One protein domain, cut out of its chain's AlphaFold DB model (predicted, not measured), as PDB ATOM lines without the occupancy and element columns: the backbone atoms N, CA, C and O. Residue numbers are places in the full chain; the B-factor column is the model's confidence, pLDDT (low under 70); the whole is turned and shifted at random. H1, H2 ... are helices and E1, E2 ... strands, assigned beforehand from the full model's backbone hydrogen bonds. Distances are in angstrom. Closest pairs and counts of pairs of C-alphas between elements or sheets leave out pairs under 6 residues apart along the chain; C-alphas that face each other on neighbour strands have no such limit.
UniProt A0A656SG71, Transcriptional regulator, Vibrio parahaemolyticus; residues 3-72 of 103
ATOM      1  N   MET A   3      33.002  22.982 235.990       66.75
ATOM      2  CA  MET A   3      32.790  24.430 235.976       66.75
ATOM      3  C   MET A   3      32.390  24.881 234.573       66.75
ATOM      4  O   MET A   3      33.060  24.537 233.593       66.75
ATOM      5  N   LEU A   4      31.281  25.614 234.491       68.50
ATOM      6  CA  LEU A   4      30.801  26.236 233.261       68.50
ATOM      7  C   LEU A   4      31.394  27.644 233.130       68.50
ATOM      8  O   LEU A   4      31.507  28.362 234.123       68.50
ATOM      9  N   GLU A   5      31.776  28.022 231.912       63.88
ATOM     10  CA  GLU A   5      32.371  29.325 231.594       63.88
ATOM     11  C   GLU A   5      31.346  30.210 230.871       63.88
ATOM     12  O   GLU A   5      30.514  29.707 230.115       63.88
ATOM     13  N   ILE A   6      31.417  31.531 231.070       66.31
ATOM     14  CA  ILE A   6      30.745  32.507 230.204       66.31
ATOM     15  C   ILE A   6      31.778  33.147 229.277       66.31
ATOM     16  O   ILE A   6      32.795  33.677 229.734       66.31
ATOM     17  N   ILE A   7      31.514  33.120 227.970       65.81
ATOM     18  CA  ILE A   7      32.393  33.698 226.949       65.81
ATOM     19  C   ILE A   7      32.612  35.194 227.247       65.81
ATOM     20  O   ILE A   7      31.665  35.953 227.438       65.81
ATOM     21  N   GLY A   8      33.879  35.623 227.289       61.66
ATOM     22  CA  GLY A   8      34.276  37.019 227.544       61.66
ATOM     23  C   GLY A   8      34.665  37.343 228.993       61.66
ATOM     24  O   GLY A   8      34.964  38.495 229.292       61.66
ATOM     25  N   TRP A   9      34.700  36.353 229.894       63.25
ATOM     26  CA  TRP A   9      34.942  36.553 231.335       63.25
ATOM     27  C   TRP A   9      36.290  35.979 231.841       63.25
ATOM     28  O   TRP A   9      36.458  35.692 233.029       63.25
ATOM     29  N   LYS A  10      37.285  35.850 230.948       58.06
ATOM     30  CA  LYS A  10      38.555  35.111 231.153       58.06
ATOM     31  C   LYS A  10      39.409  35.525 232.363       58.06
ATOM     32  O   LYS A  10      39.982  34.660 233.019       58.06
ATOM     33  N   GLU A  11      39.535  36.816 232.674       59.09
ATOM     34  CA  GLU A  11      40.411  37.278 233.774       59.09
ATOM     35  C   GLU A  11      39.897  36.859 235.157       59.09
ATOM     36  O   GLU A  11      40.672  36.542 236.056       59.09
ATOM     37  N   LYS A  12      38.577  36.810 235.326       60.44
ATOM     38  CA  LYS A  12      37.928  36.548 236.620       60.44
ATOM     39  C   LYS A  12      37.798  35.057 236.897       60.44
ATOM     40  O   LYS A  12      37.794  34.614 238.040       60.44
ATOM     41  N   GLU A  13      37.813  34.273 235.833       60.47
ATOM     42  CA  GLU A  13      37.937  32.831 235.889       60.47
ATOM     43  C   GLU A  13      39.286  32.379 236.469       60.47
ATOM     44  O   GLU A  13      39.352  31.352 237.142       60.47
ATOM     45  N   GLN A  14      40.359  33.162 236.278       62.56
ATOM     46  CA  GLN A  14      41.633  32.896 236.951       62.56
ATOM     47  C   GLN A  14      41.525  33.053 238.468       62.56
ATOM     48  O   GLN A  14      42.215  32.343 239.187       62.56
ATOM     49  N   LEU A  15      40.662  33.942 238.962       67.06
ATOM     50  CA  LEU A  15      40.480  34.180 240.393       67.06
ATOM     51  C   LEU A  15      39.802  32.981 241.063       67.06
ATOM     52  O   LEU A  15      40.325  32.433 242.030       67.06
ATOM     53  N   ALA A  16      38.706  32.502 240.473       66.50
ATOM     54  CA  ALA A  16      38.028  31.283 240.908       66.50
ATOM     55  C   ALA A  16      38.921  30.040 240.786       66.50
ATOM     56  O   ALA A  16      38.974  29.215 241.697       66.50
ATOM     57  N   LYS A  17      39.658  29.921 239.673       70.00
ATOM     58  CA  LYS A  17      40.607  28.829 239.448       70.00
ATOM     59  C   LYS A  17      41.721  28.832 240.498       70.00
ATOM     60  O   LYS A  17      41.936  27.801 241.116       70.00
ATOM     61  N   ARG A  18      42.351  29.982 240.769       68.75
ATOM     62  CA  ARG A  18      43.390  30.125 241.805       68.75
ATOM     63  C   ARG A  18      42.859  29.782 243.195       68.75
ATOM     64  O   ARG A  18      43.537  29.076 243.929       68.75
ATOM     65  N   ALA A  19      41.650  30.236 243.530       71.19
ATOM     66  CA  ALA A  19      41.012  29.914 244.803       71.19
ATOM     67  C   ALA A  19      40.742  28.410 244.960       71.19
ATOM     68  O   ALA A  19      40.874  27.875 246.051       71.19
ATOM     69  N   MET A  20      40.377  27.700 243.895       72.69
ATOM     70  CA  MET A  20      40.142  26.253 243.958       72.69
ATOM     71  C   MET A  20      41.439  25.436 243.911       72.69
ATOM     72  O   MET A  20      41.580  24.458 244.646       72.69
ATOM     73  N   GLU A  21      42.414  25.853 243.102       75.62
ATOM     74  CA  GLU A  21      43.740  25.227 243.028       75.62
ATOM     75  C   GLU A  21      44.505  25.365 244.350       75.62
ATOM     76  O   GLU A  21      45.152  24.408 244.769       75.62
ATOM     77  N   SER A  22      44.367  26.488 245.068       76.88
ATOM     78  CA  SER A  22      44.962  26.651 246.404       76.88
ATOM     79  C   SER A  22      44.397  25.681 247.448       76.88
ATOM     80  O   SER A  22      45.013  25.490 248.491       76.88
ATOM     81  N   HIS A  23      43.251  25.053 247.167       74.88
ATOM     82  CA  HIS A  23      42.633  24.011 247.993       74.88
ATOM     83  C   HIS A  23      42.776  22.603 247.384       74.88
ATOM     84  O   HIS A  23      42.093  21.675 247.810       74.88
ATOM     85  N   GLY A  24      43.647  22.419 246.381       76.25
ATOM     86  CA  GLY A  24      43.949  21.109 245.792       76.25
ATOM     87  C   GLY A  24      42.856  20.533 244.883       76.25
ATOM     88  O   GLY A  24      42.855  19.334 244.606       76.25
ATOM     89  N   MET A  25      41.913  21.352 244.412       76.38
ATOM     90  CA  MET A  25      40.810  20.897 243.561       76.38
ATOM     91  C   MET A  25      41.142  20.997 242.065       76.38
ATOM     92  O   MET A  25      41.521  22.057 241.572       76.38
ATOM     93  N   VAL A  26      40.903  19.914 241.315       67.56
ATOM     94  CA  VAL A  26      41.059  19.874 239.847       67.56
ATOM     95  C   VAL A  26      39.728  20.176 239.146       67.56
ATOM     96  O   VAL A  26      38.704  19.523 239.388       67.56
ATOM     97  N   ILE A  27      39.741  21.168 238.250       64.88
ATOM     98  CA  ILE A  27      38.565  21.625 237.495       64.88
ATOM     99  C   ILE A  27      38.560  21.000 236.098       64.88
ATOM    100  O   ILE A  27      39.466  21.249 235.305       64.88
ATOM    101  N   ASN A  28      37.485  20.284 235.757       62.88
ATOM    102  CA  ASN A  28      37.196  19.890 234.378       62.88
ATOM    103  C   ASN A  28      36.268  20.947 233.765       62.88
ATOM    104  O   ASN A  28      35.097  21.046 234.140       62.88
ATOM    105  N   ARG A  29      36.792  21.768 232.849       62.03
ATOM    106  CA  ARG A  29      35.994  22.741 232.085       62.03
ATOM    107  C   ARG A  29      35.269  22.019 230.960       62.03
ATOM    108  O   ARG A  29      35.918  21.344 230.168       62.03
ATOM    109  N   ILE A  30      33.944  22.142 230.902       58.16
ATOM    110  CA  ILE A  30      33.132  21.345 229.963       58.16
ATOM    111  C   ILE A  30      32.433  22.192 228.898       58.16
ATOM    112  O   ILE A  30      32.206  21.688 227.803       58.16
ATOM    113  N   ALA A  31      32.129  23.467 229.152       60.72
ATOM    114  CA  ALA A  31      31.518  24.320 228.134       60.72
ATOM    115  C   ALA A  31      31.673  25.809 228.456       60.72
ATOM    116  O   ALA A  31      31.533  26.206 229.615       60.72
ATOM    117  N   ALA A  32      31.895  26.612 227.413       63.09
ATOM    118  CA  ALA A  32      31.743  28.060 227.446       63.09
ATOM    119  C   ALA A  32      30.388  28.434 226.828       63.09
ATOM    120  O   ALA A  32      30.054  27.988 225.731       63.09
ATOM    121  N   LEU A  33      29.598  29.215 227.554       71.12
ATOM    122  CA  LEU A  33      28.236  29.617 227.217       71.12
ATOM    123  C   LEU A  33      28.194  31.131 226.998       71.12
ATOM    124  O   LEU A  33      28.967  31.882 227.581       71.12
ATOM    125  N   ASP A  34      27.302  31.598 226.138       73.19
ATOM    126  CA  ASP A  34      27.230  33.006 225.729       73.19
ATOM    127  C   ASP A  34      26.387  33.884 226.669       73.19
ATOM    128  O   ASP A  34      26.488  35.109 226.628       73.19
ATOM    129  N   ASN A  35      25.564  33.282 227.535       77.12
ATOM    130  CA  ASN A  35      24.699  34.016 228.452       77.12
ATOM    131  C   ASN A  35      24.415  33.273 229.771       77.12
ATOM    132  O   ASN A  35      24.439  32.044 229.860       77.12
ATOM    133  N   VAL A  36      24.091  34.058 230.802       76.38
ATOM    134  CA  VAL A  36      23.850  33.602 232.184       76.38
ATOM    135  C   VAL A  36      22.660  32.644 232.269       76.38
ATOM    136  O   VAL A  36      22.726  31.634 232.966       76.38
ATOM    137  N   SER A  37      21.582  32.915 231.532       78.94
ATOM    138  CA  SER A  37      20.375  32.083 231.544       78.94
ATOM    139  C   SER A  37      20.657  30.658 231.060       78.94
ATOM    140  O   SER A  37      20.151  29.698 231.643       78.94
ATOM    141  N   SER A  38      21.495  30.502 230.031       80.38
ATOM    142  CA  SER A  38      21.948  29.200 229.533       80.38
ATOM    143  C   SER A  38      22.784  28.447 230.575       80.38
ATOM    144  O   SER A  38      22.560  27.255 230.786       80.38
ATOM    145  N   VAL A  39      23.692  29.137 231.276       82.19
ATOM    146  CA  VAL A  39      24.508  28.551 232.359       82.19
ATOM    147  C   VAL A  39      23.631  28.035 233.492       82.19
ATOM    148  O   VAL A  39      23.768  26.888 233.911       82.19
ATOM    149  N   LEU A  40      22.689  28.853 233.957       82.38
ATOM    150  CA  LEU A  40      21.783  28.498 235.048       82.38
ATOM    151  C   LEU A  40      20.906  27.290 234.688       82.38
ATOM    152  O   LEU A  40      20.763  26.364 235.489       82.38
ATOM    153  N   LYS A  41      20.378  27.234 233.456       82.25
ATOM    154  CA  LYS A  41      19.645  26.053 232.963       82.25
ATOM    155  C   LYS A  41      20.500  24.783 233.013       82.25
ATOM    156  O   LYS A  41      20.004  23.743 233.440       82.25
ATOM    157  N   LEU A  42      21.770  24.865 232.621       81.69
ATOM    158  CA  LEU A  42      22.694  23.728 232.651       81.69
ATOM    159  C   LEU A  42      23.065  23.297 234.075       81.69
ATOM    160  O   LEU A  42      23.130  22.097 234.329       81.69
ATOM    161  N   ILE A  43      23.223  24.235 235.015       85.06
ATOM    162  CA  ILE A  43      23.433  23.926 236.442       85.06
ATOM    163  C   ILE A  43      22.239  23.166 237.022       85.06
ATOM    164  O   ILE A  43      22.427  22.219 237.771       85.06
ATOM    165  N   LYS A  44      21.003  23.514 236.651       81.44
ATOM    166  CA  LYS A  44      19.824  22.742 237.086       81.44
ATOM    167  C   LYS A  44      19.818  21.308 236.555       81.44
ATOM    168  O   LYS A  44      19.284  20.417 237.204       81.44
ATOM    169  N   GLN A  45      20.374  21.083 235.368       83.81
ATOM    170  CA  GLN A  45      20.342  19.785 234.687       83.81
ATOM    171  C   GLN A  45      21.542  18.886 235.014       83.81
ATOM    172  O   GLN A  45      21.523  17.700 234.676       83.81
ATOM    173  N   LYS A  46      22.610  19.432 235.602       78.44
ATOM    174  CA  LYS A  46      23.897  18.753 235.806       78.44
ATOM    175  C   LYS A  46      24.444  19.071 237.194       78.44
ATOM    176  O   LYS A  46      24.259  20.170 237.690       78.44
ATOM    177  N   SER A  47      25.214  18.166 237.791       76.69
ATOM    178  CA  SER A  47      25.993  18.456 239.008       76.69
ATOM    179  C   SER A  47      27.182  19.383 238.696       76.69
ATOM    180  O   SER A  47      28.335  18.953 238.674       76.69
ATOM    181  N   ALA A  48      26.889  20.644 238.384       81.62
ATOM    182  CA  ALA A  48      27.837  21.661 237.943       81.62
ATOM    183  C   ALA A  48      27.709  22.939 238.780       81.62
ATOM    184  O   ALA A  48      26.694  23.170 239.434       81.62
ATOM    185  N   ALA A  49      28.730  23.790 238.719       83.88
ATOM    186  CA  ALA A  49      28.662  25.151 239.236       83.88
ATOM    187  C   ALA A  49      29.263  26.146 238.242       83.88
ATOM    188  O   ALA A  49      29.899  25.779 237.251       83.88
ATOM    189  N   THR A  50      29.070  27.423 238.538       81.81
ATOM    190  CA  THR A  50      29.647  28.533 237.786       81.81
ATOM    191  C   THR A  50      30.088  29.619 238.753       81.81
ATOM    192  O   THR A  50      29.593  29.695 239.878       81.81
ATOM    193  N   VAL A  51      30.967  30.497 238.285       78.88
ATOM    194  CA  VAL A  51      31.274  31.758 238.959       78.88
ATOM    195  C   VAL A  51      30.687  32.893 238.135       78.88
ATOM    196  O   VAL A  51      30.917  32.976 236.931       78.88
ATOM    197  N   LEU A  52      29.886  33.735 238.786       76.25
ATOM    198  CA  LEU A  52      29.243  34.910 238.195       76.25
ATOM    199  C   LEU A  52      29.693  36.154 238.956       76.25
ATOM    200  O   LEU A  52      30.333  36.066 240.002       76.25
ATOM    201  N   LEU A  53      29.358  37.320 238.415       71.19
ATOM    202  CA  LEU A  53      29.618  38.580 239.081       71.19
ATOM    203  C   LEU A  53      28.453  38.961 239.976       71.19
ATOM    204  O   LEU A  53      27.290  38.787 239.622       71.19
ATOM    205  N   GLU A  54      28.805  39.528 241.125       68.50
ATOM    206  CA  GLU A  54      27.877  39.859 242.205       68.50
ATOM    207  C   GLU A  54      26.877  40.976 241.856       68.50
ATOM    208  O   GLU A  54      25.904  41.173 242.573       68.50
ATOM    209  N   TYR A  55      27.008  41.651 240.706       63.38
ATOM    210  CA  TYR A  55      25.921  42.514 240.218       63.38
ATOM    211  C   TYR A  55      24.613  41.753 239.944       63.38
ATOM    212  O   TYR A  55      23.570  42.368 239.741       63.38
ATOM    213  N   GLN A  56      24.647  40.422 239.945       63.78
ATOM    214  CA  GLN A  56      23.450  39.600 239.995       63.78
ATOM    215  C   GLN A  56      23.053  39.390 241.455       63.78
ATOM    216  O   GLN A  56      23.789  38.766 242.219       63.78
ATOM    217  N   ALA A  57      21.875  39.894 241.825       68.88
ATOM    218  CA  ALA A  57      21.246  39.546 243.093       68.88
ATOM    219  C   ALA A  57      21.173  38.010 243.254       68.88
ATOM    220  O   ALA A  57      21.127  37.296 242.244       68.88
ATOM    221  N   PRO A  58      21.142  37.490 244.497       80.69
ATOM    222  CA  PRO A  58      20.953  36.066 244.739       80.69
ATOM    223  C   PRO A  58      19.781  35.518 243.922       80.69
ATOM    224  O   PRO A  58      18.692  36.092 243.913       80.69
ATOM    225  N   ILE A  59      20.016  34.414 243.215       82.38
ATOM    226  CA  ILE A  59      19.014  33.800 242.345       82.38
ATOM    227  C   ILE A  59      18.304  32.714 243.141       82.38
ATOM    228  O   ILE A  59      18.944  31.794 243.653       82.38
ATOM    229  N   GLU A  60      16.978  32.808 243.227       82.31
ATOM    230  CA  GLU A  60      16.158  31.825 243.928       82.31
ATOM    231  C   GLU A  60      16.431  30.400 243.417       82.31
ATOM    232  O   GLU A  60      16.504  30.140 242.210       82.31
ATOM    233  N   GLY A  61      16.609  29.466 244.353       83.38
ATOM    234  CA  GLY A  61      16.922  28.070 244.051       83.38
ATOM    235  C   GLY A  61      18.398  27.780 243.754       83.38
ATOM    236  O   GLY A  61      18.712  26.649 243.386       83.38
ATOM    237  N   TYR A  62      19.305  28.750 243.926       84.25
ATOM    238  CA  TYR A  62      20.754  28.543 243.839       84.25
ATOM    239  C   TYR A  62      21.448  28.961 245.133       84.25
ATOM    240  O   TYR A  62      21.052  29.925 245.787       84.25
ATOM    241  N   ASN A  63      22.522  28.253 245.485       86.81
ATOM    242  CA  ASN A  63      23.371  28.670 246.591       86.81
ATOM    243  C   ASN A  63      24.261  29.838 246.145       86.81
ATOM    244  O   ASN A  63      25.013  29.712 245.176       86.81
ATOM    245  N   PHE A  64      24.170  30.961 246.852       83.88
ATOM    246  CA  PHE A  64      24.939  32.167 246.571       83.88
ATOM    247  C   PHE A  64      26.059  32.304 247.603       83.88
ATOM    248  O   PHE A  64      25.816  32.645 248.759       83.88
ATOM    249  N   ILE A  65      27.294  32.032 247.181       85.50
ATOM    250  CA  ILE A  65      28.482  32.153 248.028       85.50
ATOM    251  C   ILE A  65      29.360  33.269 247.469       85.50
ATOM    252  O   ILE A  65      29.768  33.229 246.308       85.50
ATOM    253  N   ARG A  66      29.679  34.249 248.318       81.00
ATOM    254  CA  ARG A  66      30.635  35.308 247.989       81.00
ATOM    255  C   ARG A  66      32.055  34.767 248.049       81.00
ATOM    256  O   ARG A  66      32.431  34.109 249.017       81.00
ATOM    257  N   VAL A  67      32.854  35.081 247.034       80.50
ATOM    258  CA  VAL A  67      34.296  34.810 247.073       80.50
ATOM    259  C   VAL A  67      34.949  35.812 248.039       80.50
ATOM    260  O   VAL A  67      34.654  37.002 247.927       80.50
ATOM    261  N   PRO A  68      35.818  35.378 248.972       82.06
ATOM    262  CA  PRO A  68      36.479  36.282 249.914       82.06
ATOM    263  C   PRO A  68      37.306  37.379 249.233       82.06
ATOM    264  O   PRO A  68      37.932  37.142 248.199       82.06
ATOM    265  N   GLU A  69      37.378  38.558 249.861       81.25
ATOM    266  CA  GLU A  69      38.093  39.726 249.319       81.25
ATOM    267  C   GLU A  69      39.581  39.468 249.062       81.25
ATOM    268  O   GLU A  69      40.150  40.012 248.119       81.25
ATOM    269  N   SER A  70      40.203  38.589 249.851       81.75
ATOM    270  CA  SER A  70      41.615  38.212 249.719       81.75
ATOM    271  C   SER A  70      41.977  37.637 248.348       81.75
ATOM    272  O   SER A  70      43.136  37.699 247.942       81.75
ATOM    273  N   TYR A  71      41.001  37.100 247.612       75.00
ATOM    274  CA  TYR A  71      41.222  36.594 246.262       75.00
ATOM    275  C   TYR A  71      41.209  37.690 245.194       75.00
ATOM    276  O   TYR A  71      41.592  37.410 244.062       75.00
ATOM    277  N   TYR A  72      40.822  38.925 245.526       75.12
ATOM    278  CA  TYR A  72      40.768  40.072 244.618       75.12
ATOM    279  C   TYR A  72      41.976  41.004 244.826       75.12
ATOM    280  O   TYR A  72      41.846  42.040 245.479       75.12
TER     281      TYR A  72
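AT A GLANCE: This is residues 3 to 72 of the 103 residues of the protein "Transcriptional regulator" of Vibrio parahaemolyticus (UniProt A0A656SG71). A small wall of three short parallel strands, E2, E1 and E3, has helix H2 packed along one face, while helix H1, apart from H2, only grazes the sheet with its residues 13 to 17. After E3 a long tail without named elements, residues 51 to 72, loops away from the sheet and runs back across the domain from the H2 side to the H1 side. The printed part has 70 residues with two named helices and three named strands, in the order E1 H1 E2 H2 E3 along the chain; the sheet has the order E2 E1 E3, and the class is mixed, helices and strands. The whole is compact and rounded, with a radius of gyration of the C-alphas of 12.0 A and spans of 29 by 25 by 23 A.

HOW THE PARTS SIT: The inner strand of the sheet is E1, residues 3 to 6, and its edge strands are E2, residues 28 to 33, and E3, residues 48 to 50. E2 and E1 are parallel at 27 degrees, with N 5 and O 31 at 2.9 A and N 33 and O 5 at 2.8 A, within hydrogen-bond range. E1 and E3 are parallel at 40 degrees, with N 4 and O 49 within hydrogen-bond range at 3.1 A. H2, residues 36 to 45, is on the sheet at a height over the sheet of 8.4 A, and the two form two layers, a helix on one face of a sheet. H2 lies over E1 and only just over E3, on which 3 of its C-alphas fall, and runs along the strands, at 11 degrees to E1 on the local plane. The closest C-alphas of H2 and E3 are those of Ile 43 and Ala 49, 6.1 A apart; those of E1 and H2 are Leu 4 and Val 39, 6.8 A apart. H1, residues 10 to 21, only grazes the sheet with its residues 13 to 17; its closest C-alphas to E1 are those of Glu 13 and Glu 5, 7.9 A apart. H1 and H2 are apart, as are E2 and E3. E1, H1, E2 form a strand-helix-strand unit, two parallel neighbour strands with a helix between them in the chain, and its crossover is right-handed. E2, H2, E3 form a split unit, with E1 between its strands in the sheet, and its crossover is right-handed too. Every O i to N i+4 pair of H2 is within hydrogen-bond range; in H1 6 of 8 are.

IN THESE COORDINATES: E1 begins at C-alpha 3, (32.790, 24.430, 235.976), and measures 10.1 A. H1 measures 16.3 A, E2 15.0 A and H2 14.5 A. E3 measures 7.1 A and ends at C-alpha 50, (29.647, 28.533, 237.786).

THE WHOLE: The C-alphas farthest apart are those of Gln 45 and Ser 70, 31.9 A. The printed part has no cut. The links E1 to H1, E2 to H2 and H2 to E3 are tight, and H1 to E2 is short; no link is long. Mean pLDDT of the printed part of this model is 73.5, with residues 3 to 16, 18, 26 to 32 and 54 to 57 under 70.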